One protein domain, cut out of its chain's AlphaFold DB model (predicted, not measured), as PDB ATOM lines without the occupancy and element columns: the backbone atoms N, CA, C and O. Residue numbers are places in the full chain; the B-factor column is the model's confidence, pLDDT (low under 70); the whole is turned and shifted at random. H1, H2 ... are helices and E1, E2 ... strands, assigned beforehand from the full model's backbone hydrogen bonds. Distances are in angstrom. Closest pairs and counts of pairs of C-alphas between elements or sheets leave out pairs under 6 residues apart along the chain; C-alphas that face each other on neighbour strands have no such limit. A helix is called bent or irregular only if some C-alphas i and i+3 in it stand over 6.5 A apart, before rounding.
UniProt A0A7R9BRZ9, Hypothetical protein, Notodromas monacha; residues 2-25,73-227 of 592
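Overview. This is residues 2 to 25 and 73 to 227 of the 592 residues of the protein "Hypothetical protein" of Notodromas monacha (UniProt A0A7R9BRZ9). A small, strongly twisted sheet of five strands is folded back on itself like a half-open barrel, E4 and E3 facing E1 and E5 with E2 as the hinge; H3 packs over E2, and H2 over E5. From H3 the short helices H4, H5 and H6 step away from the sheet toward the long H1, which lies off the sheet near H4 and H6, while two long unnamed stretches reach away together and residues 73 to 79 stick out. The printed part has 179 residues, with six named helices and five named strands in the order H1 E1 E2 E3 E4 E5 H2 H3 H4 H5 H6; the sheet runs E4 E3 E2 E1 E5, antiparallel throughout. The class is mixed, helices and strands, with under half of the residues in named elements; the whole is compact, with a radius of gyration of the C-alphas of 17.4 A and spans of 52 by 50 by 30 A.

Along the chain. H1, residues 2 to 21, begins with C-alpha 2 at (3.771, 27.374, -16.640) and is 28.7 A long. E1 is residues 92 to 96, E2 108 to 113, 14.5 A, E3 138 to 143, 14.9 A, E4 150 to 154 and E5 158 to 160. H2 is residues 161 to 168, H3 176 to 189, 19.8 A, H4 193 to 200, H5 202 to 205 and H6 207 to 213, ending with C-alpha 213 at (-12.204, 25.319, -23.286). H2 is irregular, C-alphas 162 and 165 being 8.0 A apart, and H6 only just, C-alphas 208 and 211 being 6.8 A apart.

Arrangement. E1 to E4 form a meander, each strand the antiparallel neighbour of the one before; for instance N 95 and O 109, 3.0 A, N 142 and O 112, 2.9 A, and N 141 and O 151, 2.9 A, are within hydrogen-bond range. E5 is antiparallel to E1, with N 94 and O 159 at 2.8 A. H3 is on the sheet at a height of 8.6 A; its closest C-alphas to E2 are Ala 181 and Pro 110, 5.7 A. H3 and H4, a helical hairpin, only just touch, with 3 pairs of C-alphas within 8 A, through residues 188 to 189 of H3 alone. H5 and H6 touch only at the corner, only just, Leu 203 and Phe 209 having the closest C-alphas, 6.0 A. H1 and H6 are close but not clearly touching, about perpendicular at 89 degrees, the C-alphas of Thr 9 and Ile 212 being closest at 6.9 A. In H1, H3 and H4 every O i to N i+4 pair is within hydrogen-bond range, in H2 2 of 4, in H6 1 of 3 beside 2 of 4 O i to N i+3 pairs; H5 is too short for an i+4 pair.

Size, cuts and confidence. The C-alphas of Glu 128 and Asn 227 are the two farthest apart, 54.9 A. Residues 26 to 72 are not printed, and C-alphas 25 and 73 are 13.1 A apart across the cut. The links E1 to E2 and E2 to E3 are long. The mean pLDDT of the printed part is 81.8; 39 residues are under 70, among them residues 73 to 81 and 212 to 227.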
ATOM      1  N   GLU A   2       4.419  26.956 -15.379       71.12
ATOM      2  CA  GLU A   2       3.771  27.374 -16.640       71.12
ATOM      3  C   GLU A   2       3.972  26.411 -17.828       71.12
ATOM      4  O   GLU A   2       2.993  26.058 -18.481       71.12
ATOM      5  N   LYS A   3       5.192  25.889 -18.049       62.06
ATOM      6  CA  LYS A   3       5.453  24.863 -19.083       62.06
ATOM      7  C   LYS A   3       4.553  23.625 -18.938       62.06
ATOM      8  O   LYS A   3       4.021  23.142 -19.926       62.06
ATOM      9  N   SER A   4       4.311  23.163 -17.707       65.00
ATOM     10  CA  SER A   4       3.418  22.024 -17.430       65.00
ATOM     11  C   SER A   4       1.944  22.347 -17.698       65.00
ATOM     12  O   SER A   4       1.203  21.460 -18.111       65.00
ATOM     13  N   ARG A   5       1.515  23.609 -17.537       69.06
ATOM     14  CA  ARG A   5       0.171  24.040 -17.957       69.06
ATOM     15  C   ARG A   5       0.043  24.022 -19.482       69.06
ATOM     16  O   ARG A   5      -0.912  23.442 -19.971       69.06
ATOM     17  N   LYS A   6       1.021  24.579 -20.209       67.44
ATOM     18  CA  LYS A   6       1.041  24.619 -21.687       67.44
ATOM     19  C   LYS A   6       1.075  23.222 -22.328       67.44
ATOM     20  O   LYS A   6       0.391  22.997 -23.319       67.44
ATOM     21  N   LEU A   7       1.821  22.280 -21.744       59.75
ATOM     22  CA  LEU A   7       1.903  20.907 -22.255       59.75
ATOM     23  C   LEU A   7       0.578  20.135 -22.110       59.75
ATOM     24  O   LEU A   7       0.249  19.323 -22.971       59.75
ATOM     25  N   LYS A   8      -0.196  20.401 -21.045       69.25
ATOM     26  CA  LYS A   8      -1.542  19.826 -20.882       69.25
ATOM     27  C   LYS A   8      -2.496  20.338 -21.956       69.25
ATOM     28  O   LYS A   8      -3.077  19.513 -22.652       69.25
ATOM     29  N   THR A   9      -2.544  21.658 -22.170       71.12
ATOM     30  CA  THR A   9      -3.417  22.252 -23.193       71.12
ATOM     31  C   THR A   9      -3.133  21.705 -24.589       71.12
ATOM     32  O   THR A   9      -4.077  21.413 -25.307       71.12
ATOM     33  N   LEU A  10      -1.861  21.518 -24.962       67.31
ATOM     34  CA  LEU A  10      -1.481  20.937 -26.260       67.31
ATOM     35  C   LEU A  10      -1.933  19.479 -26.429       67.31
ATOM     36  O   LEU A  10      -2.388  19.098 -27.505       67.31
ATOM     37  N   LYS A  11      -1.844  18.657 -25.374       74.69
ATOM     38  CA  LYS A  11      -2.374  17.286 -25.422       74.69
ATOM     39  C   LYS A  11      -3.903  17.293 -25.521       74.69
ATOM     40  O   LYS A  11      -4.466  16.507 -26.275       74.69
ATOM     41  N   GLU A  12      -4.563  18.185 -24.786       70.19
ATOM     42  CA  GLU A  12      -6.023  18.343 -24.755       70.19
ATOM     43  C   GLU A  12      -6.587  18.830 -26.104       70.19
ATOM     44  O   GLU A  12      -7.526  18.222 -26.616       70.19
ATOM     45  N   THR A  13      -5.978  19.838 -26.742       75.06
ATOM     46  CA  THR A  13      -6.370  20.278 -28.096       75.06
ATOM     47  C   THR A  13      -6.046  19.230 -29.157       75.06
ATOM     48  O   THR A  13      -6.866  18.993 -30.040       75.06
ATOM     49  N   GLY A  14      -4.906  18.537 -29.047       78.69
ATOM     50  CA  GLY A  14      -4.562  17.419 -29.928       78.69
ATOM     51  C   GLY A  14      -5.564  16.262 -29.856       78.69
ATOM     52  O   GLY A  14      -5.906  15.687 -30.886       78.69
ATOM     53  N   MET A  15      -6.091  15.942 -28.667       71.81
ATOM     54  CA  MET A  15      -7.162  14.947 -28.515       71.81
ATOM     55  C   MET A  15      -8.489  15.427 -29.111       71.81
ATOM     56  O   MET A  15      -9.144  14.647 -29.789       71.81
ATOM     57  N   LEU A  16      -8.866  16.698 -28.932       72.12
ATOM     58  CA  LEU A  16     -10.054  17.277 -29.578       72.12
ATOM     59  C   LEU A  16      -9.965  17.232 -31.109       72.12
ATOM     60  O   LEU A  16     -10.919  16.814 -31.760       72.12
ATOM     61  N   LEU A  17      -8.811  17.581 -31.682       76.00
ATOM     62  CA  LEU A  17      -8.578  17.478 -33.125       76.00
ATOM     63  C   LEU A  17      -8.628  16.021 -33.608       76.00
ATOM     64  O   LEU A  17      -9.290  15.749 -34.603       76.00
ATOM     65  N   LYS A  18      -8.020  15.065 -32.887       74.25
ATOM     66  CA  LYS A  18      -8.139  13.625 -33.200       74.25
ATOM     67  C   LYS A  18      -9.582  13.121 -33.110       74.25
ATOM     68  O   LYS A  18     -10.004  12.335 -33.954       74.25
ATOM     69  N   HIS A  19     -10.346  13.591 -32.125       69.44
ATOM     70  CA  HIS A  19     -11.762  13.265 -31.977       69.44
ATOM     71  C   HIS A  19     -12.517  13.702 -33.249       69.44
ATOM     72  O   HIS A  19     -13.143  12.871 -33.909       69.44
ATOM     73  N   LEU A  20     -12.372  14.963 -33.672       74.06
ATOM     74  CA  LEU A  20     -13.014  15.488 -34.887       74.06
ATOM     75  C   LEU A  20     -12.520  14.823 -36.185       74.06
ATOM     76  O   LEU A  20     -13.331  14.521 -37.053       74.06
ATOM     77  N   ALA A  21     -11.226  14.518 -36.293       71.19
ATOM     78  CA  ALA A  21     -10.617  13.937 -37.494       71.19
ATOM     79  C   ALA A  21     -11.073  12.502 -37.826       71.19
ATOM     80  O   ALA A  21     -10.905  12.039 -38.955       71.19
ATOM     81  N   ASN A  22     -11.664  11.794 -36.858       69.38
ATOM     82  CA  ASN A  22     -12.197  10.441 -37.043       69.38
ATOM     83  C   ASN A  22     -13.641  10.412 -37.592       69.38
ATOM     84  O   ASN A  22     -14.273   9.356 -37.590       69.38
ATOM     85  N   ILE A  23     -14.186  11.544 -38.052       72.00
ATOM     86  CA  ILE A  23     -15.500  11.595 -38.709       72.00
ATOM     87  C   ILE A  23     -15.312  11.348 -40.206       72.00
ATOM     88  O   ILE A  23     -14.768  12.179 -40.928       72.00
ATOM     89  N   ARG A  24     -15.742  10.171 -40.663       80.06
ATOM     90  CA  ARG A  24     -15.690   9.744 -42.065       80.06
ATOM     91  C   ARG A  24     -16.981   9.042 -42.455       80.06
ATOM     92  O   ARG A  24     -17.798   8.707 -41.597       80.06
ATOM     93  N   GLY A  25     -17.161   8.825 -43.752       86.00
ATOM     94  CA  GLY A  25     -18.251   8.005 -44.266       86.00
ATOM     95  C   GLY A  25     -18.199   6.553 -43.780       86.00
ATOM     96  O   GLY A  25     -17.173   6.062 -43.300       86.00
ATOM     97  N   PRO A  73      -7.343   5.991 -47.960       58.47
ATOM     98  CA  PRO A  73      -5.895   5.769 -47.938       58.47
ATOM     99  C   PRO A  73      -5.366   5.240 -46.600       58.47
ATOM    100  O   PRO A  73      -4.355   4.541 -46.570       58.47
ATOM    101  N   THR A  74      -6.038   5.541 -45.486       58.56
ATOM    102  CA  THR A  74      -5.619   5.089 -44.153       58.56
ATOM    103  C   THR A  74      -6.110   3.683 -43.817       58.56
ATOM    104  O   THR A  74      -5.531   3.050 -42.940       58.56
ATOM    105  N   TYR A  75      -7.073   3.122 -44.564       56.88
ATOM    106  CA  TYR A  75      -7.397   1.692 -44.466       56.88
ATOM    107  C   TYR A  75      -6.178   0.820 -44.787       56.88
ATOM    108  O   TYR A  75      -5.951  -0.202 -44.145       56.88
ATOM    109  N   ALA A  76      -5.364   1.252 -45.756       52.69
ATOM    110  CA  ALA A  76      -4.108   0.592 -46.097       52.69
ATOM    111  C   ALA A  76      -3.025   0.751 -45.008       52.69
ATOM    112  O   ALA A  76      -2.088  -0.042 -44.982       52.69
ATOM    113  N   ALA A  77      -3.148   1.747 -44.121       50.50
ATOM    114  CA  ALA A  77      -2.219   1.988 -43.017       50.50
ATOM    115  C   ALA A  77      -2.613   1.234 -41.730       50.50
ATOM    116  O   ALA A  77      -1.746   0.674 -41.071       50.50
ATOM    117  N   ALA A  78      -3.907   1.163 -41.397       55.19
ATOM    118  CA  ALA A  78      -4.426   0.565 -40.158       55.19
ATOM    119  C   ALA A  78      -4.650  -0.968 -40.232       55.19
ATOM    120  O   ALA A  78      -5.598  -1.492 -39.649       55.19
ATOM    121  N   GLU A  79      -3.850  -1.683 -41.033       58.59
ATOM    122  CA  GLU A  79      -3.990  -3.123 -41.355       58.59
ATOM    123  C   GLU A  79      -5.399  -3.592 -41.804       58.59
ATOM    124  O   GLU A  79      -5.688  -4.790 -41.837       58.59
ATOM    125  N   GLY A  80      -6.274  -2.663 -42.203       56.59
ATOM    126  CA  GLY A  80      -7.493  -2.926 -42.963       56.59
ATOM    127  C   GLY A  80      -8.475  -3.936 -42.359       56.59
ATOM    128  O   GLY A  80      -8.899  -4.853 -43.058       56.59
ATOM    129  N   LYS A  81      -8.868  -3.792 -41.086       69.56
ATOM    130  CA  LYS A  81      -9.931  -4.627 -40.486       69.56
ATOM    131  C   LYS A  81     -11.252  -3.876 -40.384       69.56
ATOM    132  O   LYS A  81     -11.443  -3.038 -39.509       69.56
ATOM    133  N   LEU A  82     -12.194  -4.248 -41.248       78.00
ATOM    134  CA  LEU A  82     -13.606  -3.891 -41.125       78.00
ATOM    135  C   LEU A  82     -14.207  -4.522 -39.854       78.00
ATOM    136  O   LEU A  82     -14.200  -5.748 -39.730       78.00
ATOM    137  N   LEU A  83     -14.765  -3.723 -38.941       83.69
ATOM    138  CA  LEU A  83     -15.494  -4.204 -37.757       83.69
ATOM    139  C   LEU A  83     -17.001  -4.036 -37.934       83.69
ATOM    140  O   LEU A  83     -17.436  -2.958 -38.325       83.69
ATOM    141  N   ASP A  84     -17.797  -5.056 -37.602       88.38
ATOM    142  CA  ASP A  84     -19.259  -4.913 -37.565       88.38
ATOM    143  C   ASP A  84     -19.679  -4.121 -36.316       88.38
ATOM    144  O   ASP A  84     -19.550  -4.575 -35.170       88.38
ATOM    145  N   ALA A  85     -20.148  -2.901 -36.560       91.06
ATOM    146  CA  ALA A  85     -20.379  -1.875 -35.566       91.06
ATOM    147  C   ALA A  85     -21.757  -1.235 -35.761       91.06
ATOM    148  O   ALA A  85     -22.040  -0.512 -36.713       91.06
ATOM    149  N   THR A  86     -22.629  -1.493 -34.790       94.56
ATOM    150  CA  THR A  86     -23.998  -0.963 -34.724       94.56
ATOM    151  C   THR A  86     -24.037   0.507 -34.287       94.56
ATOM    152  O   THR A  86     -25.053   1.173 -34.465       94.56
ATOM    153  N   PHE A  87     -22.954   1.005 -33.682       95.56
ATOM    154  CA  PHE A  87     -22.853   2.353 -33.130       95.56
ATOM    155  C   PHE A  87     -21.462   2.945 -33.385       95.56
ATOM    156  O   PHE A  87     -20.467   2.221 -33.387       95.56
ATOM    157  N   VAL A  88     -21.402   4.266 -33.539       94.69
ATOM    158  CA  VAL A  88     -20.176   5.060 -33.729       94.69
ATOM    159  C   VAL A  88     -19.962   6.022 -32.569       94.69
ATOM    160  O   VAL A  88     -20.873   6.260 -31.776       94.69
ATOM    161  N   LEU A  89     -18.781   6.636 -32.506       94.38
ATOM    162  CA  LEU A  89     -18.531   7.809 -31.671       94.38
ATOM    163  C   LEU A  89     -19.598   8.882 -31.871       94.38
ATOM    164  O   LEU A  89     -19.813   9.347 -32.981       94.38
ATOM    165  N   GLY A  90     -20.245   9.296 -30.787       95.69
ATOM    166  CA  GLY A  90     -21.361  10.230 -30.819       95.69
ATOM    167  C   GLY A  90     -22.738   9.585 -30.999       95.69
ATOM    168  O   GLY A  90     -23.724  10.278 -30.769       95.69
ATOM    169  N   SER A  91     -22.896   8.300 -31.339       96.69
ATOM    170  CA  SER A  91     -24.238   7.685 -31.377       96.69
ATOM    171  C   SER A  91     -24.929   7.809 -30.010       96.69
ATOM    172  O   SER A  91     -24.371   7.421 -28.980       96.69
ATOM    173  N   VAL A  92     -26.160   8.332 -29.987       97.56
ATOM    174  CA  VAL A  92     -26.979   8.395 -28.764       97.56
ATOM    175  C   VAL A  92     -27.650   7.042 -28.548       97.56
ATOM    176  O   VAL A  92     -28.198   6.440 -29.478       97.56
ATOM    177  N   VAL A  93     -27.595   6.545 -27.315       97.50
ATOM    178  CA  VAL A  93     -27.989   5.177 -26.974       97.50
ATOM    179  C   VAL A  93     -28.732   5.090 -25.644       97.50
ATOM    180  O   VAL A  93     -28.525   5.873 -24.719       97.50
ATOM    181  N   TRP A  94     -29.571   4.066 -25.521       97.06
ATOM    182  CA  TRP A  94     -29.944   3.496 -24.232       97.06
ATOM    183  C   TRP A  94     -28.917   2.433 -23.857       97.06
ATOM    184  O   TRP A  94     -28.710   1.484 -24.608       97.06
ATOM    185  N   ALA A  95     -28.311   2.535 -22.678       96.44
ATOM    186  CA  ALA A  95     -27.377   1.531 -22.176       96.44
ATOM    187  C   ALA A  95     -27.783   1.060 -20.775       96.44
ATOM    188  O   ALA A  95     -28.342   1.828 -19.991       96.44
ATOM    189  N   LYS A  96     -27.520  -0.205 -20.427       95.06
ATOM    190  CA  LYS A  96     -27.619  -0.648 -19.025       95.06
ATOM    191  C   LYS A  96     -26.316  -0.361 -18.294       95.06
ATOM    192  O   LYS A  96     -25.243  -0.717 -18.780       95.06
ATOM    193  N   PHE A  97     -26.412   0.152 -17.070       93.69
ATOM    194  CA  PHE A  97     -25.251   0.227 -16.182       93.69
ATOM    195  C   PHE A  97     -24.615  -1.162 -15.967       93.69
ATOM    196  O   PHE A  97     -25.333  -2.148 -15.736       93.69
ATOM    197  N   PRO A  98     -23.271  -1.272 -15.974       92.69
ATOM    198  CA  PRO A  98     -22.599  -2.514 -15.624       92.69
ATOM    199  C   PRO A  98     -22.955  -2.951 -14.202       92.69
ATOM    200  O   PRO A  98     -22.983  -2.147 -13.269       92.69
ATOM    201  N   LYS A  99     -23.124  -4.263 -13.998       89.00
ATOM    202  CA  LYS A  99     -23.463  -4.855 -12.684       89.00
ATOM    203  C   LYS A  99     -22.472  -4.499 -11.563       89.00
ATOM    204  O   LYS A  99     -22.819  -4.634 -10.394       89.00
ATOM    205  N   GLN A 100     -21.247  -4.120 -11.927       87.50
ATOM    206  CA  GLN A 100     -20.173  -3.722 -11.014       87.50
ATOM    207  C   GLN A 100     -20.303  -2.257 -10.565       87.50
ATOM    208  O   GLN A 100     -19.984  -1.951  -9.422       87.50
ATOM    209  N   ALA A 101     -20.804  -1.375 -11.440       85.75
ATOM    210  CA  ALA A 101     -20.944   0.058 -11.185       85.75
ATOM    211  C   ALA A 101     -22.096   0.361 -10.217       85.75
ATOM    212  O   ALA A 101     -21.943   1.144  -9.282       85.75
ATOM    213  N   SER A 102     -23.246  -0.297 -10.407       80.62
ATOM    214  CA  SER A 102     -24.382  -0.182  -9.493       80.62
ATOM    215  C   SER A 102     -24.992  -1.551  -9.178       80.62
ATOM    216  O   SER A 102     -25.708  -2.122 -10.003       80.62
ATOM    217  N   PRO A 103     -24.787  -2.084  -7.956       69.00
ATOM    218  CA  PRO A 103     -25.399  -3.345  -7.534       69.00
ATOM    219  C   PRO A 103     -26.933  -3.308  -7.521       69.00
ATOM    220  O   PRO A 103     -27.573  -4.356  -7.600       69.00
ATOM    221  N   ARG A 104     -27.516  -2.106  -7.389       56.81
ATOM    222  CA  ARG A 104     -28.966  -1.882  -7.284       56.81
ATOM    223  C   ARG A 104     -29.604  -1.459  -8.604       56.81
ATOM    224  O   ARG A 104     -30.766  -1.779  -8.818       56.81
ATOM    225  N   ASN A 105     -28.867  -0.775  -9.480       68.50
ATOM    226  CA  ASN A 105     -29.422  -0.190 -10.695       68.50
ATOM    227  C   ASN A 105     -28.935  -0.937 -11.946       68.50
ATOM    228  O   ASN A 105     -27.851  -0.675 -12.457       68.50
ATOM    229  N   ARG A 106     -29.753  -1.874 -12.441       80.19
ATOM    230  CA  ARG A 106     -29.599  -2.493 -13.777       80.19
ATOM    231  C   ARG A 106     -30.548  -1.875 -14.809       80.19
ATOM    232  O   ARG A 106     -30.847  -2.512 -15.819       80.19
ATOM    233  N   SER A 107     -31.082  -0.692 -14.517       90.75
ATOM    234  CA  SER A 107     -31.991   0.004 -15.421       90.75
ATOM    235  C   SER A 107     -31.248   0.454 -16.671       90.75
ATOM    236  O   SER A 107     -30.037   0.689 -16.651       90.75
ATOM    237  N   TRP A 108     -32.003   0.570 -17.756       94.12
ATOM    238  CA  TRP A 108     -31.565   1.305 -18.929       94.12
ATOM    239  C   TRP A 108     -31.502   2.793 -18.599       94.12
ATOM    240  O   TRP A 108     -32.360   3.304 -17.878       94.12
ATOM    241  N   PHE A 109     -30.490   3.468 -19.123       95.00
ATOM    242  CA  PHE A 109     -30.253   4.883 -18.899       95.00
ATOM    243  C   PHE A 109     -29.735   5.533 -20.195       95.00
ATOM    244  O   PHE A 109     -29.018   4.862 -20.947       95.00
ATOM    245  N   PRO A 110     -30.096   6.796 -20.494       96.62
ATOM    246  CA  PRO A 110     -29.614   7.485 -21.685       96.62
ATOM    247  C   PRO A 110     -28.115   7.789 -21.606       96.62
ATOM    248  O   PRO A 110     -27.597   8.198 -20.563       96.62
ATOM    249  N   GLY A 111     -27.427   7.640 -22.729       97.25
ATOM    250  CA  GLY A 111     -26.014   7.959 -22.861       97.25
ATOM    251  C   GLY A 111     -25.605   8.179 -24.311       97.25
ATOM    252  O   GLY A 111     -26.430   8.167 -25.226       97.25
ATOM    253  N   MET A 112     -24.308   8.365 -24.504       97.88
ATOM    254  CA  MET A 112     -23.668   8.541 -25.797       97.88
ATOM    255  C   MET A 112     -22.421   7.664 -25.854       97.88
ATOM    256  O   MET A 112     -21.722   7.507 -24.849       97.88
ATOM    257  N   ILE A 113     -22.149   7.088 -27.020       97.69
ATOM    258  CA  ILE A 113     -20.861   6.449 -27.298       97.69
ATOM    259  C   ILE A 113     -19.799   7.550 -27.350       97.69
ATOM    260  O   ILE A 113     -19.964   8.526 -28.082       97.69
ATOM    261  N   ASP A 114     -18.734   7.420 -26.570       96.19
ATOM    262  CA  ASP A 114     -17.688   8.442 -26.437       96.19
ATOM    263  C   ASP A 114     -16.307   7.777 -26.401       96.19
ATOM    264  O   ASP A 114     -16.208   6.563 -26.223       96.19
ATOM    265  N   ASP A 115     -15.234   8.549 -26.564       93.81
ATOM    266  CA  ASP A 115     -13.874   8.010 -26.494       93.81
ATOM    267  C   ASP A 115     -13.448   7.773 -25.042       93.81
ATOM    268  O   ASP A 115     -13.605   8.623 -24.152       93.81
ATOM    269  N   ASN A 116     -12.821   6.624 -24.785       93.00
ATOM    270  CA  ASN A 116     -12.117   6.421 -23.533       93.00
ATOM    271  C   ASN A 116     -10.806   7.215 -23.535       93.00
ATOM    272  O   ASN A 116      -9.805   6.759 -24.077       93.00
ATOM    273  N   TYR A 117     -10.811   8.367 -22.861       86.56
ATOM    274  CA  TYR A 117      -9.664   9.266 -22.646       86.56
ATOM    275  C   TYR A 117      -8.306   8.582 -22.383       86.56
ATOM    276  O   TYR A 117      -7.267   9.109 -22.776       86.56
ATOM    277  N   ASP A 118      -8.293   7.435 -21.696       87.81
ATOM    278  CA  ASP A 118      -7.047   6.760 -21.321       87.81
ATOM    279  C   ASP A 118      -6.407   5.966 -22.478       87.81
ATOM    280  O   ASP A 118      -5.193   5.768 -22.464       87.81
ATOM    281  N   ILE A 119      -7.197   5.524 -23.469       88.69
ATOM    282  CA  ILE A 119      -6.734   4.675 -24.591       88.69
ATOM    283  C   ILE A 119      -7.118   5.196 -25.990       88.69
ATOM    284  O   ILE A 119      -6.581   4.711 -26.976       88.69
ATOM    285  N   ASN A 120      -7.988   6.207 -26.085       87.56
ATOM    286  CA  ASN A 120      -8.567   6.754 -27.324       87.56
ATOM    287  C   ASN A 120      -9.323   5.724 -28.187       87.56
ATOM    288  O   ASN A 120      -9.279   5.778 -29.412       87.56
ATOM    289  N   GLU A 121     -10.037   4.805 -27.533       90.50
ATOM    290  CA  GLU A 121     -10.937   3.842 -28.175       90.50
ATOM    291  C   GLU A 121     -12.341   3.939 -27.568       90.50
ATOM    292  O   GLU A 121     -12.504   4.192 -26.370       90.50
ATOM    293  N   TYR A 122     -13.356   3.669 -28.389       94.19
ATOM    294  CA  TYR A 122     -14.775   3.699 -28.011       94.19
ATOM    295  C   TYR A 122     -15.473   2.340 -28.122       94.19
ATOM    296  O   TYR A 122     -16.648   2.202 -27.775       94.19
ATOM    297  N   TYR A 123     -14.765   1.323 -28.610       94.31
ATOM    298  CA  TYR A 123     -15.245  -0.046 -28.729       94.31
ATOM    299  C   TYR A 123     -14.153  -1.024 -28.299       94.31
ATOM    300  O   TYR A 123     -12.976  -0.686 -28.272       94.31
ATOM    301  N   TRP A 124     -14.559  -2.249 -27.980       92.31
ATOM    302  CA  TRP A 124     -13.662  -3.352 -27.673       92.31
ATOM    303  C   TRP A 124     -14.058  -4.571 -28.522       92.31
ATOM    304  O   TRP A 124     -15.190  -5.063 -28.384       92.31
ATOM    305  N   PRO A 125     -13.188  -5.055 -29.428       86.69
ATOM    306  CA  PRO A 125     -13.454  -6.255 -30.210       86.69
ATOM    307  C   PRO A 125     -13.260  -7.522 -29.352       86.69
ATOM    308  O   PRO A 125     -12.485  -7.514 -28.390       86.69
ATOM    309  N   PRO A 126     -13.933  -8.638 -29.682       85.81
ATOM    310  CA  PRO A 126     -13.757  -9.896 -28.965       85.81
ATOM    311  C   PRO A 126     -12.330 -10.432 -29.149       85.81
ATOM    312  O   PRO A 126     -11.882 -10.675 -30.271       85.81
ATOM    313  N   VAL A 127     -11.640 -10.685 -28.032       79.56
ATOM    314  CA  VAL A 127     -10.217 -11.100 -27.979       79.56
ATOM    315  C   VAL A 127      -9.919 -12.334 -28.845       79.56
ATOM    316  O   VAL A 127      -8.828 -12.480 -29.388       79.56
ATOM    317  N   GLU A 128     -10.897 -13.226 -28.991       74.00
ATOM    318  CA  GLU A 128     -10.766 -14.496 -29.710       74.00
ATOM    319  C   GLU A 128     -10.866 -14.353 -31.243       74.00
ATOM    320  O   GLU A 128     -10.531 -15.292 -31.969       74.00
ATOM    321  N   VAL A 129     -11.335 -13.206 -31.761       62.56
ATOM    322  CA  VAL A 129     -11.679 -13.032 -33.183       62.56
ATOM    323  C   VAL A 129     -11.248 -11.656 -33.714       62.56
ATOM    324  O   VAL A 129     -12.064 -10.830 -34.103       62.56
ATOM    325  N   MET A 130      -9.936 -11.453 -33.848       67.44
ATOM    326  CA  MET A 130      -9.312 -10.381 -34.653       67.44
ATOM    327  C   MET A 130      -9.471 -10.619 -36.179       67.44
ATOM    328  O   MET A 130      -8.513 -10.492 -36.944       67.44
ATOM    329  N   ARG A 131     -10.661 -11.039 -36.632       74.06
ATOM    330  CA  ARG A 131     -10.976 -11.285 -38.052       74.06
ATOM    331  C   ARG A 131     -11.764 -10.118 -38.635       74.06
ATOM    332  O   ARG A 131     -12.501  -9.442 -37.925       74.06
ATOM    333  N   GLU A 132     -11.642  -9.931 -39.940       76.38
ATOM    334  CA  GLU A 132     -12.494  -9.021 -40.702       76.38
ATOM    335  C   GLU A 132     -13.980  -9.401 -40.532       76.38
ATOM    336  O   GLU A 132     -14.337 -10.582 -40.547       76.38
ATOM    337  N   GLY A 133     -14.840  -8.405 -40.309       78.06
ATOM    338  CA  GLY A 133     -16.253  -8.595 -39.972       78.06
ATOM    339  C   GLY A 133     -16.520  -9.036 -38.527       78.06
ATOM    340  O   GLY A 133     -17.617  -9.510 -38.234       78.06
ATOM    341  N   ALA A 134     -15.553  -8.918 -37.609       85.88
ATOM    342  CA  ALA A 134     -15.799  -9.182 -36.193       85.88
ATOM    343  C   ALA A 134     -16.788  -8.163 -35.604       85.88
ATOM    344  O   ALA A 134     -16.588  -6.954 -35.707       85.88
ATOM    345  N   ALA A 135     -17.842  -8.664 -34.955       88.62
ATOM    346  CA  ALA A 135     -18.806  -7.831 -34.247       88.62
ATOM    347  C   ALA A 135     -18.226  -7.325 -32.922       88.62
ATOM    348  O   ALA A 135     -17.665  -8.109 -32.151       88.62
ATOM    349  N   ILE A 136     -18.418  -6.039 -32.631       92.56
ATOM    350  CA  ILE A 136     -17.969  -5.406 -31.383       92.56
ATOM    351  C   ILE A 136     -18.588  -6.092 -30.150       92.56
ATOM    352  O   ILE A 136     -19.800  -6.321 -30.086       92.56
ATOM    353  N   GLU A 137     -17.763  -6.388 -29.138       94.31
ATOM    354  CA  GLU A 137     -18.226  -6.994 -27.882       94.31
ATOM    355  C   GLU A 137     -18.717  -5.934 -26.889       94.31
ATOM    356  O   GLU A 137     -19.751  -6.126 -26.240       94.31
ATOM    357  N   GLN A 138     -17.999  -4.813 -26.766       96.31
ATOM    358  CA  GLN A 138     -18.303  -3.739 -25.816       96.31
ATOM    359  C   GLN A 138     -18.126  -2.361 -26.455       96.31
ATOM    360  O   GLN A 138     -17.266  -2.183 -27.307       96.31
ATOM    361  N   TYR A 139     -18.902  -1.383 -25.997       97.44
ATOM    362  CA  TYR A 139     -18.730   0.031 -26.324       97.44
ATOM    363  C   TYR A 139     -18.437   0.830 -25.056       97.44
ATOM    364  O   TYR A 139     -18.926   0.485 -23.976       97.44
ATOM    365  N   PHE A 140     -17.683   1.915 -25.185       97.38
ATOM    366  CA  PHE A 140     -17.497   2.891 -24.125       97.38
ATOM    367  C   PHE A 140     -18.644   3.903 -24.169       97.38
ATOM    368  O   PHE A 140     -18.843   4.612 -25.154       97.38
ATOM    369  N   VAL A 141     -19.444   3.930 -23.103       97.69
ATOM    370  CA  VAL A 141     -20.643   4.767 -22.999       97.69
ATOM    371  C   VAL A 141     -20.445   5.794 -21.893       97.69
ATOM    372  O   VAL A 141     -20.199   5.426 -20.738       97.69
ATOM    373  N   MET A 142     -20.615   7.073 -22.226       97.19
ATOM    374  CA  MET A 142     -20.843   8.139 -21.256       97.19
ATOM    375  C   MET A 142     -22.347   8.261 -20.990       97.19
ATOM    376  O   MET A 142     -23.143   8.434 -21.910       97.19
ATOM    377  N   PHE A 143     -22.750   8.186 -19.726       96.81
ATOM    378  CA  PHE A 143     -24.143   8.317 -19.310       96.81
ATOM    379  C   PHE A 143     -24.498   9.780 -19.035       96.81
ATOM    380  O   PHE A 143     -23.740  10.510 -18.397       96.81
ATOM    381  N   PHE A 144     -25.693  10.203 -19.453       96.44
ATOM    382  CA  PHE A 144     -26.168  11.586 -19.321       96.44
ATOM    383  C   PHE A 144     -26.684  11.932 -17.911       96.44
ATOM    384  O   PHE A 144     -27.694  12.612 -17.747       96.44
ATOM    385  N   ASN A 145     -26.008  11.454 -16.864       93.56
ATOM    386  CA  ASN A 145     -26.334  11.801 -15.483       93.56
ATOM    387  C   ASN A 145     -25.523  13.009 -14.985       93.56
ATOM    388  O   ASN A 145     -24.586  13.468 -15.635       93.56
ATOM    389  N   HIS A 146     -25.850  13.516 -13.794       92.31
ATOM    390  CA  HIS A 146     -25.181  14.691 -13.216       92.31
ATOM    391  C   HIS A 146     -23.674  14.504 -12.949       92.31
ATOM    392  O   HIS A 146     -22.972  15.483 -12.707       92.31
ATOM    393  N   LYS A 147     -23.181  13.259 -12.950       92.62
ATOM    394  CA  LYS A 147     -21.770  12.917 -12.716       92.62
ATOM    395  C   LYS A 147     -20.986  12.648 -13.997       92.62
ATOM    396  O   LYS A 147     -19.760  12.630 -13.929       92.62
ATOM    397  N   LEU A 148     -21.677  12.468 -15.126       94.25
ATOM    398  CA  LEU A 148     -21.108  12.023 -16.399       94.25
ATOM    399  C   LEU A 148     -20.338  10.706 -16.222       94.25
ATOM    400  O   LEU A 148     -19.171  10.588 -16.602       94.25
ATOM    401  N   ASP A 149     -20.978   9.729 -15.571       94.75
ATOM    402  CA  ASP A 149     -20.382   8.410 -15.347       94.75
ATOM    403  C   ASP A 149     -20.076   7.728 -16.696       94.75
ATOM    404  O   ASP A 149     -20.865   7.806 -17.639       94.75
ATOM    405  N   ARG A 150     -18.934   7.036 -16.796       95.44
ATOM    406  CA  ARG A 150     -18.454   6.400 -18.035       95.44
ATOM    407  C   ARG A 150     -18.090   4.946 -17.798       95.44
ATOM    408  O   ARG A 150     -17.381   4.649 -16.837       95.44
ATOM    409  N   PHE A 151     -18.533   4.051 -18.679       96.25
ATOM    410  CA  PHE A 151     -18.250   2.624 -18.555       96.25
ATOM    411  C   PHE A 151     -18.147   1.906 -19.898       96.25
ATOM    412  O   PHE A 151     -18.848   2.233 -20.851       96.25
ATOM    413  N   TRP A 152     -17.372   0.823 -19.907       96.62
ATOM    414  CA  TRP A 152     -17.492  -0.237 -20.901       96.62
ATOM    415  C   TRP A 152     -18.798  -1.019 -20.692       96.62
ATOM    416  O   TRP A 152     -19.053  -1.563 -19.612       96.62
ATOM    417  N   VAL A 153     -19.641  -1.060 -21.724       96.62
ATOM    418  CA  VAL A 153     -20.954  -1.718 -21.736       96.62
ATOM    419  C   VAL A 153     -20.984  -2.740 -22.870       96.62
ATOM    420  O   VAL A 153     -20.652  -2.418 -24.006       96.62
ATOM    421  N   ASN A 154     -21.409  -3.978 -22.591       96.38
ATOM    422  CA  ASN A 154     -21.542  -5.008 -23.631       96.38
ATOM    423  C   ASN A 154     -22.508  -4.541 -24.731       96.38
ATOM    424  O   ASN A 154     -23.593  -4.069 -24.406       96.38
ATOM    425  N   ALA A 155     -22.200  -4.793 -26.003       95.88
ATOM    426  CA  ALA A 155     -23.021  -4.399 -27.152       95.88
ATOM    427  C   ALA A 155     -24.493  -4.851 -27.046       95.88
ATOM    428  O   ALA A 155     -25.406  -4.108 -27.385       95.88
ATOM    429  N   ARG A 156     -24.755  -6.039 -26.477       95.50
ATOM    430  CA  ARG A 156     -26.122  -6.550 -26.203       95.50
ATOM    431  C   ARG A 156     -26.931  -5.715 -25.193       95.50
ATOM    432  O   ARG A 156     -28.150  -5.854 -25.102       95.50
ATOM    433  N   ASP A 157     -26.236  -4.947 -24.362       96.00
ATOM    434  CA  ASP A 157     -26.757  -4.099 -23.292       96.00
ATOM    435  C   ASP A 157     -26.732  -2.608 -23.702       96.00
ATOM    436  O   ASP A 157     -26.942  -1.744 -22.851       96.00
ATOM    437  N   VAL A 158     -26.538  -2.331 -25.001       96.44
ATOM    438  CA  VAL A 158     -26.675  -1.031 -25.679       96.44
ATOM    439  C   VAL A 158     -27.789  -1.130 -26.738       96.44
ATOM    440  O   VAL A 158     -27.978  -2.180 -27.359       96.44
ATOM    441  N   LYS A 159     -28.573  -0.062 -26.915       96.00
ATOM    442  CA  LYS A 159     -29.695   0.045 -27.862       96.00
ATOM    443  C   LYS A 159     -29.776   1.445 -28.483       96.00
ATOM    444  O   LYS A 159     -29.424   2.400 -27.792       96.00
ATOM    445  N   PRO A 160     -30.265   1.598 -29.729       96.25
ATOM    446  CA  PRO A 160     -30.504   2.913 -30.329       96.25
ATOM    447  C   PRO A 160     -31.427   3.768 -29.454       96.25
ATOM    448  O   PRO A 160     -32.398   3.258 -28.890       96.25
ATOM    449  N   PHE A 161     -31.164   5.073 -29.341       95.38
ATOM    450  CA  PHE A 161     -32.006   5.952 -28.518       95.38
ATOM    451  C   PHE A 161     -33.439   6.097 -29.065       95.38
ATOM    452  O   PHE A 161     -34.398   6.212 -28.292       95.38
ATOM    453  N   SER A 162     -33.592   5.987 -30.389       90.56
ATOM    454  CA  SER A 162     -34.866   5.981 -31.118       90.56
ATOM    455  C   SER A 162     -35.834   4.875 -30.667       90.56
ATOM    456  O   SER A 162     -37.044   5.107 -30.633       90.56
ATOM    457  N   GLU A 163     -35.341   3.726 -30.181       82.75
ATOM    458  CA  GLU A 163     -36.151   2.618 -29.627       82.75
ATOM    459  C   GLU A 163     -36.813   2.940 -28.261       82.75
ATOM    460  O   GLU A 163     -37.281   2.049 -27.545       82.75
ATOM    461  N   SER A 164     -36.893   4.222 -27.882       76.44
ATOM    462  CA  SER A 164     -37.374   4.699 -26.578       76.44
ATOM    463  C   SER A 164     -38.714   4.101 -26.126       76.44
ATOM    464  O   SER A 164     -38.889   3.868 -24.934       76.44
ATOM    465  N   ARG A 165     -39.648   3.787 -27.039       78.88
ATOM    466  CA  ARG A 165     -40.940   3.147 -26.703       78.88
ATOM    467  C   ARG A 165     -40.761   1.785 -26.023       78.88
ATOM    468  O   ARG A 165     -41.443   1.500 -25.040       78.88
ATOM    469  N   ILE A 166     -39.830   0.967 -26.517       74.56
ATOM    470  CA  ILE A 166     -39.542  -0.364 -25.966       74.56
ATOM    471  C   ILE A 166     -38.891  -0.198 -24.591       74.56
ATOM    472  O   ILE A 166     -39.343  -0.785 -23.605       74.56
ATOM    473  N   VAL A 167     -37.877   0.664 -24.505       77.19
ATOM    474  CA  VAL A 167     -37.082   0.853 -23.286       77.19
ATOM    475  C   VAL A 167     -37.892   1.499 -22.155       77.19
ATOM    476  O   VAL A 167     -37.802   1.050 -21.010       77.19
ATOM    477  N   LYS A 168     -38.763   2.469 -22.459       77.25
ATOM    478  CA  LYS A 168     -39.669   3.108 -21.485       77.25
ATOM    479  C   LYS A 168     -40.618   2.117 -20.807       77.25
ATOM    480  O   LYS A 168     -40.932   2.301 -19.638       77.25
ATOM    481  N   SER A 169     -41.007   1.026 -21.475       78.38
ATOM    482  CA  SER A 169     -41.811  -0.040 -20.846       78.38
ATOM    483  C   SER A 169     -41.062  -0.808 -19.741       78.38
ATOM    484  O   SER A 169     -41.680  -1.407 -18.859       78.38
ATOM    485  N   TRP A 170     -39.726  -0.789 -19.775       79.06
ATOM    486  CA  TRP A 170     -38.861  -1.472 -18.814       79.06
ATOM    487  C   TRP A 170     -38.427  -0.573 -17.653       79.06
ATOM    488  O   TRP A 170     -38.096  -1.082 -16.579       79.06
ATOM    489  N   ILE A 171     -38.438   0.749 -17.842       81.31
ATOM    490  CA  ILE A 171     -38.053   1.712 -16.812       81.31
ATOM    491  C   ILE A 171     -39.263   2.017 -15.924       81.31
ATOM    492  O   ILE A 171     -40.170   2.758 -16.288       81.31
ATOM    493  N   ARG A 172     -39.270   1.433 -14.723       76.25
ATOM    494  CA  ARG A 172     -40.354   1.610 -13.738       76.25
ATOM    495  C   ARG A 172     -40.254   2.897 -12.920       76.25
ATOM    496  O   ARG A 172     -41.224   3.274 -12.270       76.25
ATOM    497  N   GLU A 173     -39.087   3.532 -12.907       80.44
ATOM    498  CA  GLU A 173     -38.764   4.642 -12.010       80.44
ATOM    499  C   GLU A 173     -38.530   5.921 -12.818       80.44
ATOM    500  O   GLU A 173     -37.469   6.120 -13.404       80.44
ATOM    501  N   ASN A 174     -39.531   6.803 -12.835       77.56
ATOM    502  CA  ASN A 174     -39.417   8.138 -13.416       77.56
ATOM    503  C   ASN A 174     -38.738   9.083 -12.407       77.56
ATOM    504  O   ASN A 174     -39.400   9.829 -11.681       77.56
ATOM    505  N   THR A 175     -37.412   8.986 -12.295       89.62
ATOM    506  CA  THR A 175     -36.618   9.860 -11.420       89.62
ATOM    507  C   THR A 175     -36.337  11.207 -12.094       89.62
ATOM    508  O   THR A 175     -36.327  11.329 -13.319       89.62
ATOM    509  N   ALA A 176     -36.076  12.252 -11.301       91.75
ATOM    510  CA  ALA A 176     -35.661  13.549 -11.847       91.75
ATOM    511  C   ALA A 176     -34.351  13.446 -12.656       91.75
ATOM    512  O   ALA A 176     -34.242  14.053 -13.718       91.75
ATOM    513  N   GLU A 177     -33.416  12.611 -12.195       90.81
ATOM    514  CA  GLU A 177     -32.152  12.300 -12.872       90.81
ATOM    515  C   GLU A 177     -32.369  11.622 -14.238       90.81
ATOM    516  O   GLU A 177     -31.707  11.982 -15.209       90.81
ATOM    517  N   LEU A 178     -33.333  10.697 -14.350       91.81
ATOM    518  CA  LEU A 178     -33.680  10.082 -15.634       91.81
ATOM    519  C   LEU A 178     -34.251  11.112 -16.614       91.81
ATOM    520  O   LEU A 178     -33.828  11.135 -17.763       91.81
ATOM    521  N   ARG A 179     -35.172  11.982 -16.175       92.62
ATOM    522  CA  ARG A 179     -35.744  13.031 -17.043       92.62
ATOM    523  C   ARG A 179     -34.680  14.012 -17.531       92.62
ATOM    524  O   ARG A 179     -34.692  14.398 -18.693       92.62
ATOM    525  N   TYR A 180     -33.734  14.379 -16.666       94.69
ATOM    526  CA  TYR A 180     -32.571  15.178 -17.053       94.69
ATOM    527  C   TYR A 180     -31.738  14.476 -18.140       94.69
ATOM    528  O   TYR A 180     -31.427  15.085 -19.166       94.69
ATOM    529  N   ALA A 181     -31.455  13.183 -17.963       94.94
ATOM    530  CA  ALA A 181     -30.720  12.388 -18.940       94.94
ATOM    531  C   ALA A 181     -31.471  12.218 -20.270       94.94
ATOM    532  O   ALA A 181     -30.861  12.326 -21.331       94.94
ATOM    533  N   GLU A 182     -32.790  11.994 -20.237       94.56
ATOM    534  CA  GLU A 182     -33.633  11.915 -21.436       94.56
ATOM    535  C   GLU A 182     -33.654  13.245 -22.193       94.56
ATOM    536  O   GLU A 182     -33.551  13.244 -23.419       94.56
ATOM    537  N   ASN A 183     -33.731  14.378 -21.487       95.38
ATOM    538  CA  ASN A 183     -33.694  15.704 -22.101       95.38
ATOM    539  C   ASN A 183     -32.343  15.969 -22.783       95.38
ATOM    540  O   ASN A 183     -32.323  16.408 -23.933       95.38
ATOM    541  N   MET A 184     -31.217  15.658 -22.125       96.69
ATOM    542  CA  MET A 184     -29.892  15.798 -22.746       96.69
ATOM    543  C   MET A 184     -29.714  14.861 -23.943       96.69
ATOM    544  O   MET A 184     -29.246  15.308 -24.986       96.69
ATOM    545  N   ALA A 185     -30.139  13.601 -23.832       96.62
ATOM    546  CA  ALA A 185     -30.080  12.638 -24.930       96.62
ATOM    547  C   ALA A 185     -30.945  13.055 -26.128       96.62
ATOM    548  O   ALA A 185     -30.514  12.922 -27.268       96.62
ATOM    549  N   THR A 186     -32.136  13.608 -25.879       95.88
ATOM    550  CA  THR A 186     -33.031  14.119 -26.929       95.88
ATOM    551  C   THR A 186     -32.409  15.324 -27.632       95.88
ATOM    552  O   THR A 186     -32.344  15.348 -28.858       95.88
ATOM    553  N   ALA A 187     -31.871  16.285 -26.873       96.56
ATOM    554  CA  ALA A 187     -31.180  17.443 -27.436       96.56
ATOM    555  C   ALA A 187     -29.921  17.045 -28.230       96.56
ATOM    556  O   ALA A 187     -29.680  17.592 -29.300       96.56
ATOM    557  N   ALA A 188     -29.155  16.063 -27.745       96.69
ATOM    558  CA  ALA A 188     -28.006  15.498 -28.450       96.69
ATOM    559  C   ALA A 188     -28.416  14.769 -29.743       96.69
ATOM    560  O   ALA A 188     -27.769  14.936 -30.775       96.69
ATOM    561  N   ALA A 189     -29.499  13.987 -29.714       95.75
ATOM    562  CA  ALA A 189     -29.982  13.218 -30.862       95.75
ATOM    563  C   ALA A 189     -30.497  14.102 -32.012       95.75
ATOM    564  O   ALA A 189     -30.377  13.702 -33.166       95.75
ATOM    565  N   CYS A 190     -31.009  15.303 -31.718       95.25
ATOM    566  CA  CYS A 190     -31.395  16.291 -32.733       95.25
ATOM    567  C   CYS A 190     -30.202  17.002 -33.413       95.25
ATOM    568  O   CYS A 190     -30.434  17.800 -34.318       95.25
ATOM    569  N   LEU A 191     -28.949  16.755 -32.998       94.88
ATOM    570  CA  LEU A 191     -27.754  17.333 -33.630       94.88
ATOM    571  C   LEU A 191     -27.039  16.337 -34.564       94.88
ATOM    572  O   LEU A 191     -27.049  15.129 -34.275       94.88
ATOM    573  N   PRO A 192     -26.346  16.836 -35.613       92.88
ATOM    574  CA  PRO A 192     -25.324  16.093 -36.352       92.88
ATOM    575  C   PRO A 192     -24.255  15.514 -35.420       92.88
ATOM    576  O   PRO A 192     -24.047  16.004 -34.306       92.88
ATOM    577  N   ILE A 193     -23.574  14.454 -35.849       93.31
ATOM    578  CA  ILE A 193     -22.670  13.697 -34.974       93.31
ATOM    579  C   ILE A 193     -21.420  14.503 -34.586       93.31
ATOM    580  O   ILE A 193     -20.924  14.381 -33.468       93.31
ATOM    581  N   GLU A 194     -20.985  15.395 -35.471       90.62
ATOM    582  CA  GLU A 194     -19.914  16.377 -35.321       90.62
ATOM    583  C   GLU A 194     -20.229  17.313 -34.144       90.62
ATOM    584  O   GLU A 194     -19.532  17.331 -33.126       90.62
ATOM    585  N   GLU A 195     -21.342  18.044 -34.254       93.00
ATOM    586  CA  GLU A 195     -21.809  19.008 -33.258       93.00
ATOM    587  C   GLU A 195     -22.132  18.331 -31.929       93.00
ATOM    588  O   GLU A 195     -21.822  18.852 -30.856       93.00
ATOM    589  N   ARG A 196     -22.725  17.137 -31.992       95.00
ATOM    590  CA  ARG A 196     -23.055  16.332 -30.821       95.00
ATOM    591  C   ARG A 196     -21.801  15.952 -30.037       95.00
ATOM    592  O   ARG A 196     -21.793  16.104 -28.819       95.00
ATOM    593  N   ARG A 197     -20.729  15.527 -30.708       92.69
ATOM    594  CA  ARG A 197     -19.438  15.221 -30.070       92.69
ATOM    595  C   ARG A 197     -18.770  16.471 -29.501       92.69
ATOM    596  O   ARG A 197     -18.305  16.442 -28.362       92.69
ATOM    597  N   ILE A 198     -18.805  17.593 -30.223       91.25
ATOM    598  CA  ILE A 198     -18.296  18.881 -29.719       91.25
ATOM    599  C   ILE A 198     -19.046  19.309 -28.453       91.25
ATOM    600  O   ILE A 198     -18.418  19.704 -27.477       91.25
ATOM    601  N   LYS A 199     -20.380  19.224 -28.440       94.06
ATOM    602  CA  LYS A 199     -21.223  19.778 -27.370       94.06
ATOM    603  C   LYS A 199     -21.421  18.839 -26.178       94.06
ATOM    604  O   LYS A 199     -21.506  19.310 -25.044       94.06
ATOM    605  N   TYR A 200     -21.512  17.532 -26.423       95.81
ATOM    606  CA  TYR A 200     -21.939  16.529 -25.442       95.81
ATOM    607  C   TYR A 200     -20.887  15.460 -25.110       95.81
ATOM    608  O   TYR A 200     -21.193  14.578 -24.311       95.81
ATOM    609  N   SER A 201     -19.666  15.506 -25.657       94.12
ATOM    610  CA  SER A 201     -18.587  14.620 -25.183       94.12
ATOM    611  C   SER A 201     -18.213  14.908 -23.727       94.12
ATOM    612  O   SER A 201     -18.392  16.017 -23.204       94.12
ATOM    613  N   TYR A 202     -17.624  13.913 -23.065       93.44
ATOM    614  CA  TYR A 202     -17.113  14.042 -21.706       93.44
ATOM    615  C   TYR A 202     -16.080  15.170 -21.576       93.44
ATOM    616  O   TYR A 202     -16.068  15.868 -20.561       93.44
ATOM    617  N   LEU A 203     -15.250  15.383 -22.606       90.19
ATOM    618  CA  LEU A 203     -14.266  16.470 -22.656       90.19
ATOM    619  C   LEU A 203     -14.917  17.856 -22.558       90.19
ATOM    620  O   LEU A 203     -14.372  18.731 -21.891       90.19
ATOM    621  N   THR A 204     -16.089  18.061 -23.156       90.25
ATOM    622  CA  THR A 204     -16.785  19.355 -23.095       90.25
ATOM    623  C   THR A 204     -17.615  19.501 -21.824       90.25
ATOM    624  O   THR A 204     -17.589  20.544 -21.164       90.25
ATOM    625  N   LEU A 205     -18.349  18.455 -21.439       91.81
ATOM    626  CA  LEU A 205     -19.287  18.533 -20.319       91.81
ATOM    627  C   LEU A 205     -18.588  18.542 -18.946       91.81
ATOM    628  O   LEU A 205     -19.067  19.218 -18.020       91.81
ATOM    629  N   SER A 206     -17.467  17.824 -18.809       91.00
ATOM    630  CA  SER A 206     -16.775  17.613 -17.534       91.00
ATOM    631  C   SER A 206     -16.174  18.910 -16.964       91.00
ATOM    632  O   SER A 206     -15.361  19.567 -17.623       91.00
ATOM    633  N   PRO A 207     -16.481  19.275 -15.699       88.00
ATOM    634  CA  PRO A 207     -15.947  20.480 -15.056       88.00
ATOM    635  C   PRO A 207     -14.416  20.569 -15.026       88.00
ATOM    636  O   PRO A 207     -13.875  21.670 -14.945       88.00
ATOM    637  N   GLN A 208     -13.717  19.431 -15.105       84.00
ATOM    638  CA  GLN A 208     -12.251  19.371 -15.113       84.00
ATOM    639  C   GLN A 208     -11.650  20.014 -16.375       84.00
ATOM    640  O   GLN A 208     -10.580  20.615 -16.300       84.00
ATOM    641  N   PHE A 209     -12.364  19.939 -17.503       80.62
ATOM    642  CA  PHE A 209     -11.911  20.415 -18.812       80.62
ATOM    643  C   PHE A 209     -12.517  21.771 -19.213       80.62
ATOM    644  O   PHE A 209     -11.917  22.500 -20.004       80.62
ATOM    645  N   ARG A 210     -13.634  22.198 -18.597       79.38
ATOM    646  CA  ARG A 210     -14.233  23.529 -18.845       79.38
ATOM    647  C   ARG A 210     -13.239  24.686 -18.700       79.38
ATOM    648  O   ARG A 210     -13.293  25.630 -19.476       79.38
ATOM    649  N   GLY A 211     -12.305  24.614 -17.747       73.75
ATOM    650  CA  GLY A 211     -11.277  25.649 -17.533       73.75
ATOM    651  C   GLY A 211     -10.182  25.730 -18.611       73.75
ATOM    652  O   GLY A 211      -9.331  26.627 -18.551       73.75
ATOM    653  N   ILE A 212     -10.175  24.790 -19.559       68.50
ATOM    654  CA  ILE A 212      -9.341  24.796 -20.765       68.50
ATOM    655  C   ILE A 212     -10.141  25.390 -21.927       68.50
ATOM    656  O   ILE A 212      -9.693  26.374 -22.509       68.50
ATOM    657  N   LEU A 213     -11.346  24.869 -22.184       63.06
ATOM    658  CA  LEU A 213     -12.204  25.319 -23.286       63.06
ATOM    659  C   LEU A 213     -12.699  26.762 -23.116       63.06
ATOM    660  O   LEU A 213     -12.595  27.546 -24.047       63.06
ATOM    661  N   ALA A 214     -13.147  27.156 -21.920       62.41
ATOM    662  CA  ALA A 214     -13.735  28.479 -21.662       62.41
ATOM    663  C   ALA A 214     -12.730  29.654 -21.659       62.41
ATOM    664  O   ALA A 214     -13.083  30.768 -21.275       62.41
ATOM    665  N   LYS A 215     -11.461  29.417 -22.016       59.25
ATOM    666  CA  LYS A 215     -10.466  30.487 -22.219       59.25
ATOM    667  C   LYS A 215     -10.461  31.030 -23.634       59.25
ATOM    668  O   LYS A 215     -10.018  32.158 -23.832       59.25
ATOM    669  N   GLU A 216     -10.949  30.245 -24.582       53.94
ATOM    670  CA  GLU A 216     -11.399  30.776 -25.853       53.94
ATOM    671  C   GLU A 216     -12.909  30.992 -25.727       53.94
ATOM    672  O   GLU A 216     -13.604  30.119 -25.196       53.94
ATOM    673  N   PRO A 217     -13.449  32.142 -26.164       44.66
ATOM    674  CA  PRO A 217     -14.884  32.297 -26.304       44.66
ATOM    675  C   PRO A 217     -15.344  31.402 -27.459       44.66
ATOM    676  O   PRO A 217     -15.462  31.822 -28.604       44.66
ATOM    677  N   MET A 218     -15.592  30.129 -27.155       46.88
ATOM    678  CA  MET A 218     -16.656  29.408 -27.833       46.88
ATOM    679  C   MET A 218     -17.933  30.174 -27.498       46.88
ATOM    680  O   MET A 218     -18.327  30.185 -26.328       46.88
ATOM    681  N   ASP A 219     -18.552  30.818 -28.490       43.00
ATOM    682  CA  ASP A 219     -19.842  31.503 -28.351       43.00
ATOM    683  C   ASP A 219     -20.936  30.466 -28.062       43.00
ATOM    684  O   ASP A 219     -21.713  30.037 -28.914       43.00
ATOM    685  N   THR A 220     -20.948  30.006 -26.812       46.53
ATOM    686  CA  THR A 220     -21.793  28.927 -26.305       46.53
ATOM    687  C   THR A 220     -23.064  29.508 -25.684       46.53
ATOM    688  O   THR A 220     -23.636  28.934 -24.764       46.53
ATOM    689  N   GLU A 221     -23.557  30.619 -26.246       42.97
ATOM    690  CA  GLU A 221     -24.919  31.135 -26.022       42.97
ATOM    691  C   GLU A 221     -26.001  30.177 -26.568       42.97
ATOM    692  O   GLU A 221     -27.199  30.446 -26.491       42.97
ATOM    693  N   ILE A 222     -25.606  28.995 -27.057       43.84
ATOM    694  CA  ILE A 222     -26.494  27.864 -27.321       43.84
ATOM    695  C   ILE A 222     -26.970  27.241 -25.994       43.84
ATOM    696  O   ILE A 222     -26.581  26.131 -25.615       43.84
ATOM    697  N   LEU A 223     -27.933  27.934 -25.379       39.31
ATOM    698  CA  LEU A 223     -28.902  27.423 -24.407       39.31
ATOM    699  C   LEU A 223     -28.345  27.088 -23.010       39.31
ATOM    700  O   LEU A 223     -28.446  25.952 -22.542       39.31
ATOM    701  N   VAL A 224     -27.959  28.125 -22.263       36.91
ATOM    702  CA  VAL A 224     -28.626  28.292 -20.962       36.91
ATOM    703  C   VAL A 224     -29.881  29.116 -21.245       36.91
ATOM    704  O   VAL A 224     -29.783  30.288 -21.592       36.91
ATOM    705  N   VAL A 225     -31.059  28.492 -21.180       37.31
ATOM    706  CA  VAL A 225     -32.339  29.205 -21.331       37.31
ATOM    707  C   VAL A 225     -32.663  29.890 -20.005       37.31
ATOM    708  O   VAL A 225     -33.487  29.417 -19.225       37.31
ATOM    709  N   GLU A 226     -31.973  30.995 -19.738       37.56
ATOM    710  CA  GLU A 226     -32.414  31.995 -18.767       37.56
ATOM    711  C   GLU A 226     -33.433  32.893 -19.479       37.56
ATOM    712  O   GLU A 226     -33.090  33.813 -20.217       37.56
ATOM    713  N   ASN A 227     -34.715  32.547 -19.324       38.00
ATOM    714  CA  ASN A 227     -35.831  33.333 -19.843       38.00
ATOM    715  C   ASN A 227     -36.058  34.569 -18.961       38.00
ATOM    716  O   ASN A 227     -36.981  34.566 -18.153       38.00
TER     717      ASN A 227